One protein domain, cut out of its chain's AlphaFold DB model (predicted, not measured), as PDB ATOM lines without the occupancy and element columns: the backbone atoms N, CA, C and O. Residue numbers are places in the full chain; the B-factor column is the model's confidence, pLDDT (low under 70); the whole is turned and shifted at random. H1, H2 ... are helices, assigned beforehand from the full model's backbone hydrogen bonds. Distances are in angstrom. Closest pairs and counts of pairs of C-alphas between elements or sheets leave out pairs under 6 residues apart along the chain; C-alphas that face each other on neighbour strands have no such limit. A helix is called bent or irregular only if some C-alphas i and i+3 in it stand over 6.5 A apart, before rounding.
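AT A GLANCE: This is residues 2 to 32 and 46 to 105 of the 205 residues of the protein "Wzy_C_2 domain-containing protein" of mine drainage metagenome (UniProt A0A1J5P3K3). One long helix, H3, is the spine of a loose, open model; the shorter H2 packs on its first half, and beyond Ser 78 of H3 the backbone turns at little H4 and folds back through H5 to H6, which comes near H3 again. H1 is set off to one side, apart from the other helices, and residues 8 to 14 stand free. The printed part has 91 residues with six named helices, H1 to H6 in order along the chain, and no named strand: the class is all helix. The whole is loose, with a radius of gyration of the C-alphas of 16.5 A, and flat, with spans of 51 by 36 by 16 A.

HOW THE PARTS SIT: H1, residues 2 to 12, touches no helix. H2, residues 18 to 31, touches H3, residues 46 to 78, which meets it with residues 53 to 64 alone; the closest C-alphas, those of Pro 23 and Ala 57, are 6.6 A apart. H2 and H3 run opposite ways at a shallow tilt of 34 degrees, only just short of steep. H3 and H4, residues 83 to 86, touch only at the corner by their link; the closest C-alphas, those of Met 77 and Gly 83, are 4.7 A apart. H5, residues 91 to 96, is apart from H3. H6, residues 101 to 105, is near H3 and near H5, each time with 5 pairs of C-alphas within 10 A. Every O i to N i+4 pair is within hydrogen-bond range in H5; the counts are 6 of 7 in H1, 9 of 10 in H2, 28 of 29 in H3 and 0 of 1 in H6, where 1 of 2 O i to N i+3 pairs is within range, while H4 is too short for an O i to N i+4 pair.

IN THESE COORDINATES: H1 begins at C-alpha 2, (72.493, 120.451, 131.313), and is 15.2 A from first to last C-alpha. H2 measures 19.1 A. H3 measures 45.9 A, from C-alpha 46 at (99.093, 122.575, 151.002) to C-alpha 78. H4 measures 5.2 A and H5 8.6 A. H6 measures 8.4 A and ends at C-alpha 105, (69.692, 103.449, 157.135); it is irregular, with C-alphas 102 and 105 7.3 A apart.

THE WHOLE: The two C-alphas farthest apart, those of Thr 46 and Pro 81, are 53.0 A apart. Residues 33 to 45 are not printed, and C-alphas 32 and 46 are 14.6 A apart across this cut, which lies in the link from H2 to H3. The links that are printed whole are tight. The mean pLDDT of the printed part is 70.6; 39 residues are under 70, among them residues 2 to 32.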
ATOM      1  N   CYS A   2      71.690 120.789 130.119       35.53
ATOM      2  CA  CYS A   2      72.493 120.451 131.313       35.53
ATOM      3  C   CYS A   2      71.798 120.727 132.664       35.53
ATOM      4  O   CYS A   2      71.964 119.950 133.591       35.53
ATOM      5  N   LEU A   3      70.965 121.770 132.768       40.44
ATOM      6  CA  LEU A   3      70.138 122.020 133.966       40.44
ATOM      7  C   LEU A   3      69.006 120.994 134.138       40.44
ATOM      8  O   LEU A   3      68.636 120.668 135.257       40.44
ATOM      9  N   LEU A   4      68.496 120.457 133.027       39.38
ATOM     10  CA  LEU A   4      67.491 119.393 133.022       39.38
ATOM     11  C   LEU A   4      68.122 118.053 133.403       39.38
ATOM     12  O   LEU A   4      67.548 117.338 134.205       39.38
ATOM     13  N   ILE A   5      69.328 117.756 132.911       42.50
ATOM     14  CA  ILE A   5      70.096 116.559 133.288       42.50
ATOM     15  C   ILE A   5      70.577 116.652 134.745       42.50
ATOM     16  O   ILE A   5      70.474 115.675 135.473       42.50
ATOM     17  N   GLY A   6      71.031 117.821 135.211       43.41
ATOM     18  CA  GLY A   6      71.396 118.043 136.616       43.41
ATOM     19  C   GLY A   6      70.192 117.976 137.561       43.41
ATOM     20  O   GLY A   6      70.279 117.367 138.623       43.41
ATOM     21  N   GLY A   7      69.050 118.535 137.147       46.34
ATOM     22  CA  GLY A   7      67.783 118.439 137.875       46.34
ATOM     23  C   GLY A   7      67.213 117.019 137.905       46.34
ATOM     24  O   GLY A   7      66.763 116.570 138.950       46.34
ATOM     25  N   TYR A   8      67.289 116.287 136.791       41.81
ATOM     26  CA  TYR A   8      66.861 114.888 136.696       41.81
ATOM     27  C   TYR A   8      67.781 113.970 137.512       41.81
ATOM     28  O   TYR A   8      67.316 113.109 138.256       41.81
ATOM     29  N   SER A   9      69.091 114.233 137.473       45.97
ATOM     30  CA  SER A   9      70.062 113.515 138.290       45.97
ATOM     31  C   SER A   9      69.833 113.763 139.779       45.97
ATOM     32  O   SER A   9      69.926 112.809 140.524       45.97
ATOM     33  N   LEU A  10      69.447 114.962 140.234       45.44
ATOM     34  CA  LEU A  10      69.127 115.223 141.651       45.44
ATOM     35  C   LEU A  10      67.989 114.352 142.217       45.44
ATOM     36  O   LEU A  10      67.942 114.155 143.433       45.44
ATOM     37  N   VAL A  11      67.091 113.854 141.359       50.69
ATOM     38  CA  VAL A  11      65.906 113.078 141.753       50.69
ATOM     39  C   VAL A  11      66.159 111.566 141.692       50.69
ATOM     40  O   VAL A  11      65.709 110.852 142.583       50.69
ATOM     41  N   GLU A  12      66.905 111.072 140.697       45.84
ATOM     42  CA  GLU A  12      67.196 109.630 140.542       45.84
ATOM     43  C   GLU A  12      68.546 109.186 141.135       45.84
ATOM     44  O   GLU A  12      68.687 108.045 141.568       45.84
ATOM     45  N   TYR A  13      69.536 110.081 141.195       54.06
ATOM     46  CA  TYR A  13      70.873 109.843 141.748       54.06
ATOM     47  C   TYR A  13      71.209 110.981 142.701       54.06
ATOM     48  O   TYR A  13      71.716 111.994 142.230       54.06
ATOM     49  N   PRO A  14      70.951 110.872 144.015       54.69
ATOM     50  CA  PRO A  14      71.001 112.015 144.917       54.69
ATOM     51  C   PRO A  14      72.375 112.694 144.850       54.69
ATOM     52  O   PRO A  14      73.310 112.300 145.537       54.69
ATOM     53  N   LEU A  15      72.509 113.732 144.015       54.28
ATOM     54  CA  LEU A  15      73.745 114.505 143.871       54.28
ATOM     55  C   LEU A  15      73.987 115.347 145.124       54.28
ATOM     56  O   LEU A  15      75.060 115.900 145.297       54.28
ATOM     57  N   TRP A  16      72.984 115.438 145.999       54.19
ATOM     58  CA  TRP A  16      73.082 115.945 147.360       54.19
ATOM     59  C   TRP A  16      73.641 114.908 148.345       54.19
ATOM     60  O   TRP A  16      73.978 115.261 149.474       54.19
ATOM     61  N   SER A  17      73.749 113.636 147.946       58.56
ATOM     62  CA  SER A  17      74.378 112.612 148.771       58.56
ATOM     63  C   SER A  17      75.837 112.994 149.009       58.56
ATOM     64  O   SER A  17      76.548 113.327 148.052       58.56
ATOM     65  N   PRO A  18      76.332 112.885 150.253       57.16
ATOM     66  CA  PRO A  18      77.747 113.061 150.555       57.16
ATOM     67  C   PRO A  18      78.652 112.189 149.670       57.16
ATOM     68  O   PRO A  18      79.758 112.603 149.336       57.16
ATOM     69  N   LEU A  19      78.160 111.027 149.221       58.41
ATOM     70  CA  LEU A  19      78.873 110.125 148.313       58.41
ATOM     71  C   LEU A  19      79.159 110.727 146.933       58.41
ATOM     72  O   LEU A  19      80.117 110.310 146.293       58.41
ATOM     73  N   PHE A  20      78.354 111.688 146.474       62.78
ATOM     74  CA  PHE A  20      78.614 112.450 145.253       62.78
ATOM     75  C   PHE A  20      79.260 113.803 145.565       62.78
ATOM     76  O   PHE A  20      80.235 114.177 144.921       62.78
ATOM     77  N   LEU A  21      78.761 114.531 146.570       62.06
ATOM     78  CA  LEU A  21      79.245 115.880 146.881       62.06
ATOM     79  C   LEU A  21      80.707 115.904 147.314       62.06
ATOM     80  O   LEU A  21      81.433 116.803 146.904       62.06
ATOM     81  N   VAL A  22      81.152 114.936 148.117       62.31
ATOM     82  CA  VAL A  22      82.543 114.869 148.585       62.31
ATOM     83  C   VAL A  22      83.517 114.660 147.419       62.31
ATOM     84  O   VAL A  22      84.396 115.506 147.249       62.31
ATOM     85  N   PRO A  23      83.389 113.618 146.568       60.06
ATOM     86  CA  PRO A  23      84.263 113.483 145.406       60.06
ATOM     87  C   PRO A  23      84.099 114.639 144.425       60.06
ATOM     88  O   PRO A  23      85.100 115.131 143.914       60.06
ATOM     89  N   PHE A  24      82.874 115.111 144.176       64.25
ATOM     90  CA  PHE A  24      82.635 116.230 143.270       64.25
ATOM     91  C   PHE A  24      83.338 117.504 143.746       64.25
ATOM     92  O   PHE A  24      84.049 118.119 142.963       64.25
ATOM     93  N   ALA A  25      83.211 117.876 145.022       63.56
ATOM     94  CA  ALA A  25      83.880 119.044 145.591       63.56
ATOM     95  C   ALA A  25      85.408 118.897 145.577       63.56
ATOM     96  O   ALA A  25      86.113 119.872 145.327       63.56
ATOM     97  N   LEU A  26      85.927 117.683 145.787       63.31
ATOM     98  CA  LEU A  26      87.357 117.394 145.685       63.31
ATOM     99  C   LEU A  26      87.870 117.532 144.249       63.31
ATOM    100  O   LEU A  26      88.842 118.248 144.021       63.31
ATOM    101  N   PHE A  27      87.204 116.913 143.270       64.25
ATOM    102  CA  PHE A  27      87.573 117.031 141.857       64.25
ATOM    103  C   PHE A  27      87.388 118.455 141.338       64.25
ATOM    104  O   PHE A  27      88.240 118.954 140.610       64.25
ATOM    105  N   TRP A  28      86.321 119.134 141.756       65.19
ATOM    106  CA  TRP A  28      86.084 120.538 141.449       65.19
ATOM    107  C   TRP A  28      87.185 121.418 142.036       65.19
ATOM    108  O   TRP A  28      87.738 122.246 141.320       65.19
ATOM    109  N   GLY A  29      87.569 121.207 143.298       62.69
ATOM    110  CA  GLY A  29      88.674 121.911 143.953       62.69
ATOM    111  C   GLY A  29      90.031 121.649 143.293       62.69
ATOM    112  O   GLY A  29      90.832 122.568 143.153       62.69
ATOM    113  N   MET A  30      90.277 120.424 142.819       63.25
ATOM    114  CA  MET A  30      91.473 120.088 142.039       63.25
ATOM    115  C   MET A  30      91.466 120.737 140.648       63.25
ATOM    116  O   MET A  30      92.505 121.205 140.196       63.25
ATOM    117  N   ALA A  31      90.314 120.792 139.977       62.75
ATOM    118  CA  ALA A  31      90.168 121.390 138.649       62.75
ATOM    119  C   ALA A  31      90.188 122.927 138.674       62.75
ATOM    120  O   ALA A  31      90.635 123.558 137.722       62.75
ATOM    121  N   SER A  32      89.713 123.529 139.768       56.94
ATOM    122  CA  SER A  32      89.748 124.978 140.008       56.94
ATOM    123  C   SER A  32      91.026 125.441 140.710       56.94
ATOM    124  O   SER A  32      91.217 126.646 140.901       56.94
ATOM    125  N   THR A  46     100.208 122.701 151.963       64.31
ATOM    126  CA  THR A  46      99.093 122.575 151.002       64.31
ATOM    127  C   THR A  46      99.219 121.333 150.123       64.31
ATOM    128  O   THR A  46      98.204 120.729 149.781       64.31
ATOM    129  N   LYS A  47     100.448 120.887 149.823       65.25
ATOM    130  CA  LYS A  47     100.689 119.601 149.146       65.25
ATOM    131  C   LYS A  47     100.303 118.416 150.028       65.25
ATOM    132  O   LYS A  47      99.647 117.500 149.542       65.25
ATOM    133  N   ILE A  48     100.667 118.448 151.311       70.38
ATOM    134  CA  ILE A  48     100.310 117.393 152.269       70.38
ATOM    135  C   ILE A  48      98.801 117.347 152.487       70.38
ATOM    136  O   ILE A  48      98.224 116.269 152.415       70.38
ATOM    137  N   THR A  49      98.144 118.490 152.688       68.62
ATOM    138  CA  THR A  49      96.686 118.536 152.862       68.62
ATOM    139  C   THR A  49      95.959 118.050 151.609       68.62
ATOM    140  O   THR A  49      95.016 117.274 151.720       68.62
ATOM    141  N   GLY A  50      96.419 118.434 150.413       69.44
ATOM    142  CA  GLY A  50      95.863 117.932 149.153       69.44
ATOM    143  C   GLY A  50      96.038 116.421 148.988       69.44
ATOM    144  O   GLY A  50      95.087 115.729 148.634       69.44
ATOM    145  N   LEU A  51      97.222 115.891 149.311       73.62
ATOM    146  CA  LEU A  51      97.495 114.454 149.280       73.62
ATOM    147  C   LEU A  51      96.659 113.694 150.320       73.62
ATOM    148  O   LEU A  51      96.124 112.635 150.012       73.62
ATOM    149  N   ALA A  52      96.508 114.241 151.528       70.94
ATOM    150  CA  ALA A  52      95.703 113.656 152.596       70.94
ATOM    151  C   ALA A  52      94.214 113.632 152.231       70.94
ATOM    152  O   ALA A  52      93.553 112.623 152.450       70.94
ATOM    153  N   LEU A  53      93.694 114.701 151.620       69.19
ATOM    154  CA  LEU A  53      92.321 114.749 151.117       69.19
ATOM    155  C   LEU A  53      92.107 113.778 149.953       69.19
ATOM    156  O   LEU A  53      91.095 113.086 149.934       69.19
ATOM    157  N   ALA A  54      93.057 113.676 149.022       70.56
ATOM    158  CA  ALA A  54      92.992 112.709 147.928       70.56
ATOM    159  C   ALA A  54      93.061 111.261 148.441       70.56
ATOM    160  O   ALA A  54      92.281 110.416 148.010       70.56
ATOM    161  N   ALA A  55      93.943 110.976 149.402       72.25
ATOM    162  CA  ALA A  55      94.031 109.672 150.048       72.25
ATOM    163  C   ALA A  55      92.737 109.342 150.804       72.25
ATOM    164  O   ALA A  55      92.185 108.260 150.615       72.25
ATOM    165  N   LEU A  56      92.198 110.292 151.575       71.06
ATOM    166  CA  LEU A  56      90.921 110.138 152.271       71.06
ATOM    167  C   LEU A  56      89.786 109.854 151.277       71.06
ATOM    168  O   LEU A  56      89.015 108.916 151.472       71.06
ATOM    169  N   ALA A  57      89.739 110.593 150.167       68.88
ATOM    170  CA  ALA A  57      88.773 110.381 149.098       68.88
ATOM    171  C   ALA A  57      88.848 108.958 148.548       68.88
ATOM    172  O   ALA A  57      87.835 108.277 148.485       68.88
ATOM    173  N   VAL A  58      90.044 108.472 148.216       72.12
ATOM    174  CA  VAL A  58      90.243 107.110 147.705       72.12
ATOM    175  C   VAL A  58      89.810 106.064 148.738       72.12
ATOM    176  O   VAL A  58      89.101 105.119 148.388       72.12
ATOM    177  N   THR A  59      90.162 106.258 150.014       72.00
ATOM    178  CA  THR A  59      89.801 105.327 151.096       72.00
ATOM    179  C   THR A  59      88.308 105.288 151.407       72.00
ATOM    180  O   THR A  59      87.824 104.261 151.869       72.00
ATOM    181  N   VAL A  60      87.559 106.359 151.131       69.38
ATOM    182  CA  VAL A  60      86.102 106.400 151.331       69.38
ATOM    183  C   VAL A  60      85.361 105.959 150.067       69.38
ATOM    184  O   VAL A  60      84.426 105.164 150.144       69.38
ATOM    185  N   LEU A  61      85.782 106.426 148.891       69.12
ATOM    186  CA  LEU A  61      85.077 106.214 147.623       69.12
ATOM    187  C   LEU A  61      85.139 104.770 147.145       69.12
ATOM    188  O   LEU A  61      84.119 104.238 146.711       69.12
ATOM    189  N   ILE A  62      86.306 104.125 147.225       72.62
ATOM    190  CA  ILE A  62      86.461 102.757 146.715       72.62
ATOM    191  C   ILE A  62      85.548 101.778 147.479       72.62
ATOM    192  O   ILE A  62      84.761 101.083 146.825       72.62
ATOM    193  N   PRO A  63      85.549 101.748 148.830       74.12
ATOM    194  CA  PRO A  63      84.597 100.931 149.579       74.12
ATOM    195  C   PRO A  63      83.148 101.349 149.332       74.12
ATOM    196  O   PRO A  63      82.286 100.482 149.195       74.12
ATOM    197  N   SER A  64      82.877 102.654 149.201       72.69
ATOM    198  CA  SER A  64      81.521 103.155 148.949       72.69
ATOM    199  C   SER A  64      80.931 102.625 147.648       72.69
ATOM    200  O   SER A  64      79.766 102.252 147.631       72.69
ATOM    201  N   ILE A  65      81.712 102.537 146.564       75.44
ATOM    202  CA  ILE A  65      81.224 102.004 145.282       75.44
ATOM    203  C   ILE A  65      80.859 100.522 145.419       75.44
ATOM    204  O   ILE A  65      79.808 100.094 144.944       75.44
ATOM    205  N   SER A  66      81.714  99.732 146.072       77.25
ATOM    206  CA  SER A  66      81.449  98.308 146.297       77.25
ATOM    207  C   SER A  66      80.203  98.096 147.162       77.25
ATOM    208  O   SER A  66      79.328  97.312 146.787       77.25
ATOM    209  N   GLN A  67      80.089  98.833 148.270       81.81
ATOM    210  CA  GLN A  67      78.948  98.757 149.180       81.81
ATOM    211  C   GLN A  67      77.663  99.251 148.513       81.81
ATOM    212  O   GLN A  67      76.641  98.580 148.606       81.81
ATOM    213  N   TYR A  68      77.725 100.348 147.755       79.75
ATOM    214  CA  TYR A  68      76.595 100.858 146.983       79.75
ATOM    215  C   TYR A  68      76.081  99.821 145.983       79.75
ATOM    216  O   TYR A  68      74.879  99.578 145.917       79.75
ATOM    217  N   ARG A  69      76.974  99.154 145.237       80.69
ATOM    218  CA  ARG A  69      76.569  98.086 144.309       80.69
ATOM    219  C   ARG A  69      75.866  96.953 145.052       80.69
ATOM    220  O   ARG A  69      74.771  96.579 144.648       80.69
ATOM    221  N   ALA A  70      76.436  96.471 146.157       82.00
ATOM    222  CA  ALA A  70      75.821  95.416 146.960       82.00
ATOM    223  C   ALA A  70      74.435  95.827 147.488       82.00
ATOM    224  O   ALA A  70      73.451  95.126 147.259       82.00
ATOM    225  N   ILE A  71      74.338  97.000 148.119       84.88
ATOM    226  CA  ILE A  71      73.086  97.547 148.658       84.88
ATOM    227  C   ILE A  71      72.054  97.731 147.550       84.88
ATOM    228  O   ILE A  71      70.921  97.307 147.719       84.88
ATOM    229  N   SER A  72      72.435  98.273 146.391       80.62
ATOM    230  CA  SER A  72      71.514  98.438 145.263       80.62
ATOM    231  C   SER A  72      70.936  97.102 144.783       80.62
ATOM    232  O   SER A  72      69.737  97.008 144.525       80.62
ATOM    233  N   THR A  73      71.750  96.041 144.740       84.19
ATOM    234  CA  THR A  73      71.281  94.691 144.407       84.19
ATOM    235  C   THR A  73      70.303  94.170 145.455       84.19
ATOM    236  O   THR A  73      69.240  93.667 145.094       84.19
ATOM    237  N   TYR A  74      70.614  94.333 146.743       85.69
ATOM    238  CA  TYR A  74      69.707  93.942 147.823       85.69
ATOM    239  C   TYR A  74      68.392  94.732 147.778       85.69
ATOM    240  O   TYR A  74      67.322  94.138 147.870       85.69
ATOM    241  N   THR A  75      68.439  96.044 147.555       82.75
ATOM    242  CA  THR A  75      67.251  96.902 147.456       82.75
ATOM    243  C   THR A  75      66.354  96.494 146.296       82.75
ATOM    244  O   THR A  75      65.148  96.351 146.491       82.75
ATOM    245  N   LEU A  76      66.913  96.214 145.117       82.75
ATOM    246  CA  LEU A  76      66.134  95.684 143.995       82.75
ATOM    247  C   LEU A  76      65.463  94.359 144.366       82.75
ATOM    248  O   LEU A  76      64.267  94.184 144.153       82.75
ATOM    249  N   MET A  77      66.201  93.453 145.002       85.31
ATOM    250  CA  MET A  77      65.677  92.149 145.405       85.31
ATOM    251  C   MET A  77      64.670  92.226 146.560       85.31
ATOM    252  O   MET A  77      63.840  91.333 146.693       85.31
ATOM    253  N   SER A  78      64.672  93.302 147.353       81.44
ATOM    254  CA  SER A  78      63.660  93.549 148.392       81.44
ATOM    255  C   SER A  78      62.260  93.800 147.829       81.44
ATOM    256  O   SER A  78      61.273  93.578 148.526       81.44
ATOM    257  N   THR A  79      62.162  94.206 146.559       78.88
ATOM    258  CA  THR A  79      60.879  94.378 145.858       78.88
ATOM    259  C   THR A  79      60.280  93.061 145.369       78.88
ATOM    260  O   THR A  79      59.092  92.998 145.064       78.88
ATOM    261  N   VAL A  80      61.088  91.999 145.312       80.56
ATOM    262  CA  VAL A  80      60.652  90.667 144.900       80.56
ATOM    263  C   VAL A  80      60.293  89.868 146.155       80.56
ATOM    264  O   VAL A  80      61.128  89.760 147.058       80.56
ATOM    265  N   PRO A  81      59.095  89.260 146.238       76.19
ATOM    266  CA  PRO A  81      58.746  88.387 147.354       76.19
ATOM    267  C   PRO A  81      59.800  87.293 147.559       76.19
ATOM    268  O   PRO A  81      60.085  86.506 146.660       76.19
ATOM    269  N   GLY A  82      60.417  87.269 148.741       78.44
ATOM    270  CA  GLY A  82      61.490  86.330 149.083       78.44
ATOM    271  C   GLY A  82      62.854  86.597 148.428       78.44
ATOM    272  O   GLY A  82      63.802  85.849 148.673       78.44
ATOM    273  N   GLY A  83      63.004  87.671 147.649       84.19
ATOM    274  CA  GLY A  83      64.234  87.983 146.915       84.19
ATOM    275  C   GLY A  83      65.447  88.237 147.812       84.19
ATOM    276  O   GLY A  83      66.557  87.843 147.474       84.19
ATOM    277  N   LEU A  84      65.263  88.821 149.001       85.06
ATOM    278  CA  LEU A  84      66.358  88.984 149.971       85.06
ATOM    279  C   LEU A  84      66.847  87.651 150.550       85.06
ATOM    280  O   LEU A  84      68.035  87.494 150.826       85.06
ATOM    281  N   GLN A  85      65.943  86.689 150.739       83.38
ATOM    282  CA  GLN A  85      66.295  85.377 151.282       83.38
ATOM    283  C   GLN A  85      67.008  84.525 150.231       83.38
ATOM    284  O   GLN A  85      67.974  83.842 150.563       83.38
ATOM    285  N   SER A  86      66.593  84.610 148.961       80.75
ATOM    286  CA  SER A  86      67.212  83.849 147.867       80.75
ATOM    287  C   SER A  86      68.671  84.237 147.611       80.75
ATOM    288  O   SER A  86      69.476  83.388 147.240       80.75
ATOM    289  N   ILE A  87      69.030  85.495 147.865       83.38
ATOM    290  CA  ILE A  87      70.406  86.005 147.742       83.38
ATOM    291  C   ILE A  87      71.182  85.995 149.066       83.38
ATOM    292  O   ILE A  87      72.280  86.546 149.137       83.38
ATOM    293  N   GLY A  88      70.619  85.398 150.122       83.50
ATOM    294  CA  GLY A  88      71.291  85.242 151.410       83.50
ATOM    295  C   GLY A  88      71.622  86.562 152.111       83.50
ATOM    296  O   GLY A  88      72.681  86.669 152.730       83.50
ATOM    297  N   PHE A  89      70.753  87.577 152.008       87.75
ATOM    298  CA  PHE A  89      70.955  88.846 152.710       87.75
ATOM    299  C   PHE A  89      71.139  88.622 154.220       87.75
ATOM    300  O   PHE A  89      70.349  87.932 154.866       87.75
ATOM    301  N   ASN A  90      72.175  89.241 154.790       88.12
ATOM    302  CA  ASN A  90      72.479  89.160 156.213       88.12
ATOM    303  C   ASN A  90      73.037  90.495 156.723       88.12
ATOM    304  O   ASN A  90      74.218  90.802 156.551       88.12
ATOM    305  N   ALA A  91      72.185  91.260 157.406       87.94
ATOM    306  CA  ALA A  91      72.539  92.562 157.967       87.94
ATOM    307  C   ALA A  91      73.723  92.488 158.948       87.94
ATOM    308  O   ALA A  91      74.605  93.344 158.931       87.94
ATOM    309  N   ARG A  92      73.804  91.431 159.770       88.31
ATOM    310  CA  ARG A  92      74.909  91.252 160.726       88.31
ATOM    311  C   ARG A  92      76.241  91.042 160.010       88.31
ATOM    312  O   ARG A  92      77.237  91.630 160.417       88.31
ATOM    313  N   ALA A  93      76.255  90.238 158.947       86.75
ATOM    314  CA  ALA A  93      77.453  90.021 158.138       86.75
ATOM    315  C   ALA A  93      77.892  91.311 157.430       86.75
ATOM    316  O   ALA A  93      79.077  91.629 157.417       86.75
ATOM    317  N   MET A  94      76.942  92.094 156.908       85.88
ATOM    318  CA  MET A  94      77.240  93.397 156.308       85.88
ATOM    319  C   MET A  94      77.895  94.352 157.313       85.88
ATOM    320  O   MET A  94      78.951  94.907 157.021       85.88
ATOM    321  N   ARG A  95      77.345  94.476 158.525       88.00
ATOM    322  CA  ARG A  95      77.943  95.302 159.589       88.00
ATOM    323  C   ARG A  95      79.327  94.806 160.006       88.00
ATOM    324  O   ARG A  95      80.246  95.608 160.147       88.00
ATOM    325  N   ALA A  96      79.500  93.491 160.144       87.31
ATOM    326  CA  ALA A  96      80.790  92.887 160.480       87.31
ATOM    327  C   ALA A  96      81.869  93.153 159.414       87.31
ATOM    328  O   ALA A  96      83.042  93.283 159.750       87.31
ATOM    329  N   ASN A  97      81.470  93.305 158.149       84.25
ATOM    330  CA  ASN A  97      82.361  93.637 157.037       84.25
ATOM    331  C   ASN A  97      82.697  95.139 156.935       84.25
ATOM    332  O   ASN A  97      83.247  95.574 155.925       84.25
ATOM    333  N   GLY A  98      82.382  95.937 157.962       81.75
ATOM    334  CA  GLY A  98      82.766  97.347 158.023       81.75
ATOM    335  C   GLY A  98      81.988  98.223 157.047       81.75
ATOM    336  O   GLY A  98      82.574  99.074 156.369       81.75
ATOM    337  N   VAL A  99      80.671  98.011 156.940       82.75
ATOM    338  CA  VAL A  99      79.823  98.936 156.182       82.75
ATOM    339  C   VAL A  99      79.963 100.347 156.744       82.75
ATOM    340  O   VAL A  99      79.984 100.559 157.957       82.75
ATOM    341  N   LEU A 100      80.111 101.314 155.840       79.69
ATOM    342  CA  LEU A 100      80.248 102.710 156.216       79.69
ATOM    343  C   LEU A 100      78.971 103.163 156.942       79.69
ATOM    344  O   LEU A 100      77.878 102.871 156.456       79.69
ATOM    345  N   PRO A 101      79.074 103.934 158.042       81.31
ATOM    346  CA  PRO A 101      77.912 104.375 158.821       81.31
ATOM    347  C   PRO A 101      76.826 105.087 158.004       81.31
ATOM    348  O   PRO A 101      75.657 105.068 158.373       81.31
ATOM    349  N   LEU A 102      77.204 105.700 156.879       79.56
ATOM    350  CA  LEU A 102      76.280 106.372 155.966       79.56
ATOM    351  C   LEU A 102      75.268 105.426 155.295       79.56
ATOM    352  O   LEU A 102      74.258 105.915 154.813       79.56
ATOM    353  N   PHE A 103      75.549 104.120 155.256       84.12
ATOM    354  CA  PHE A 103      74.684 103.092 154.669       84.12
ATOM    355  C   PHE A 103      73.848 102.333 155.710       84.12
ATOM    356  O   PHE A 103      73.138 101.386 155.366       84.12
ATOM    357  N   GLU A 104      73.955 102.681 156.997       87.75
ATOM    358  CA  GLU A 104      73.159 101.996 158.019       87.75
ATOM    359  C   GLU A 104      71.647 102.168 157.853       87.75
ATOM    360  O   GLU A 104      70.938 101.182 158.058       87.75
ATOM    361  N   PRO A 105      71.115 103.334 157.435       88.81
ATOM    362  CA  PRO A 105      69.692 103.449 157.135       88.81
ATOM    363  C   PRO A 105      69.234 102.424 156.086       88.81
ATOM    364  O   PRO A 105      68.190 101.792 156.259       88.81
TER     365      PRO A 105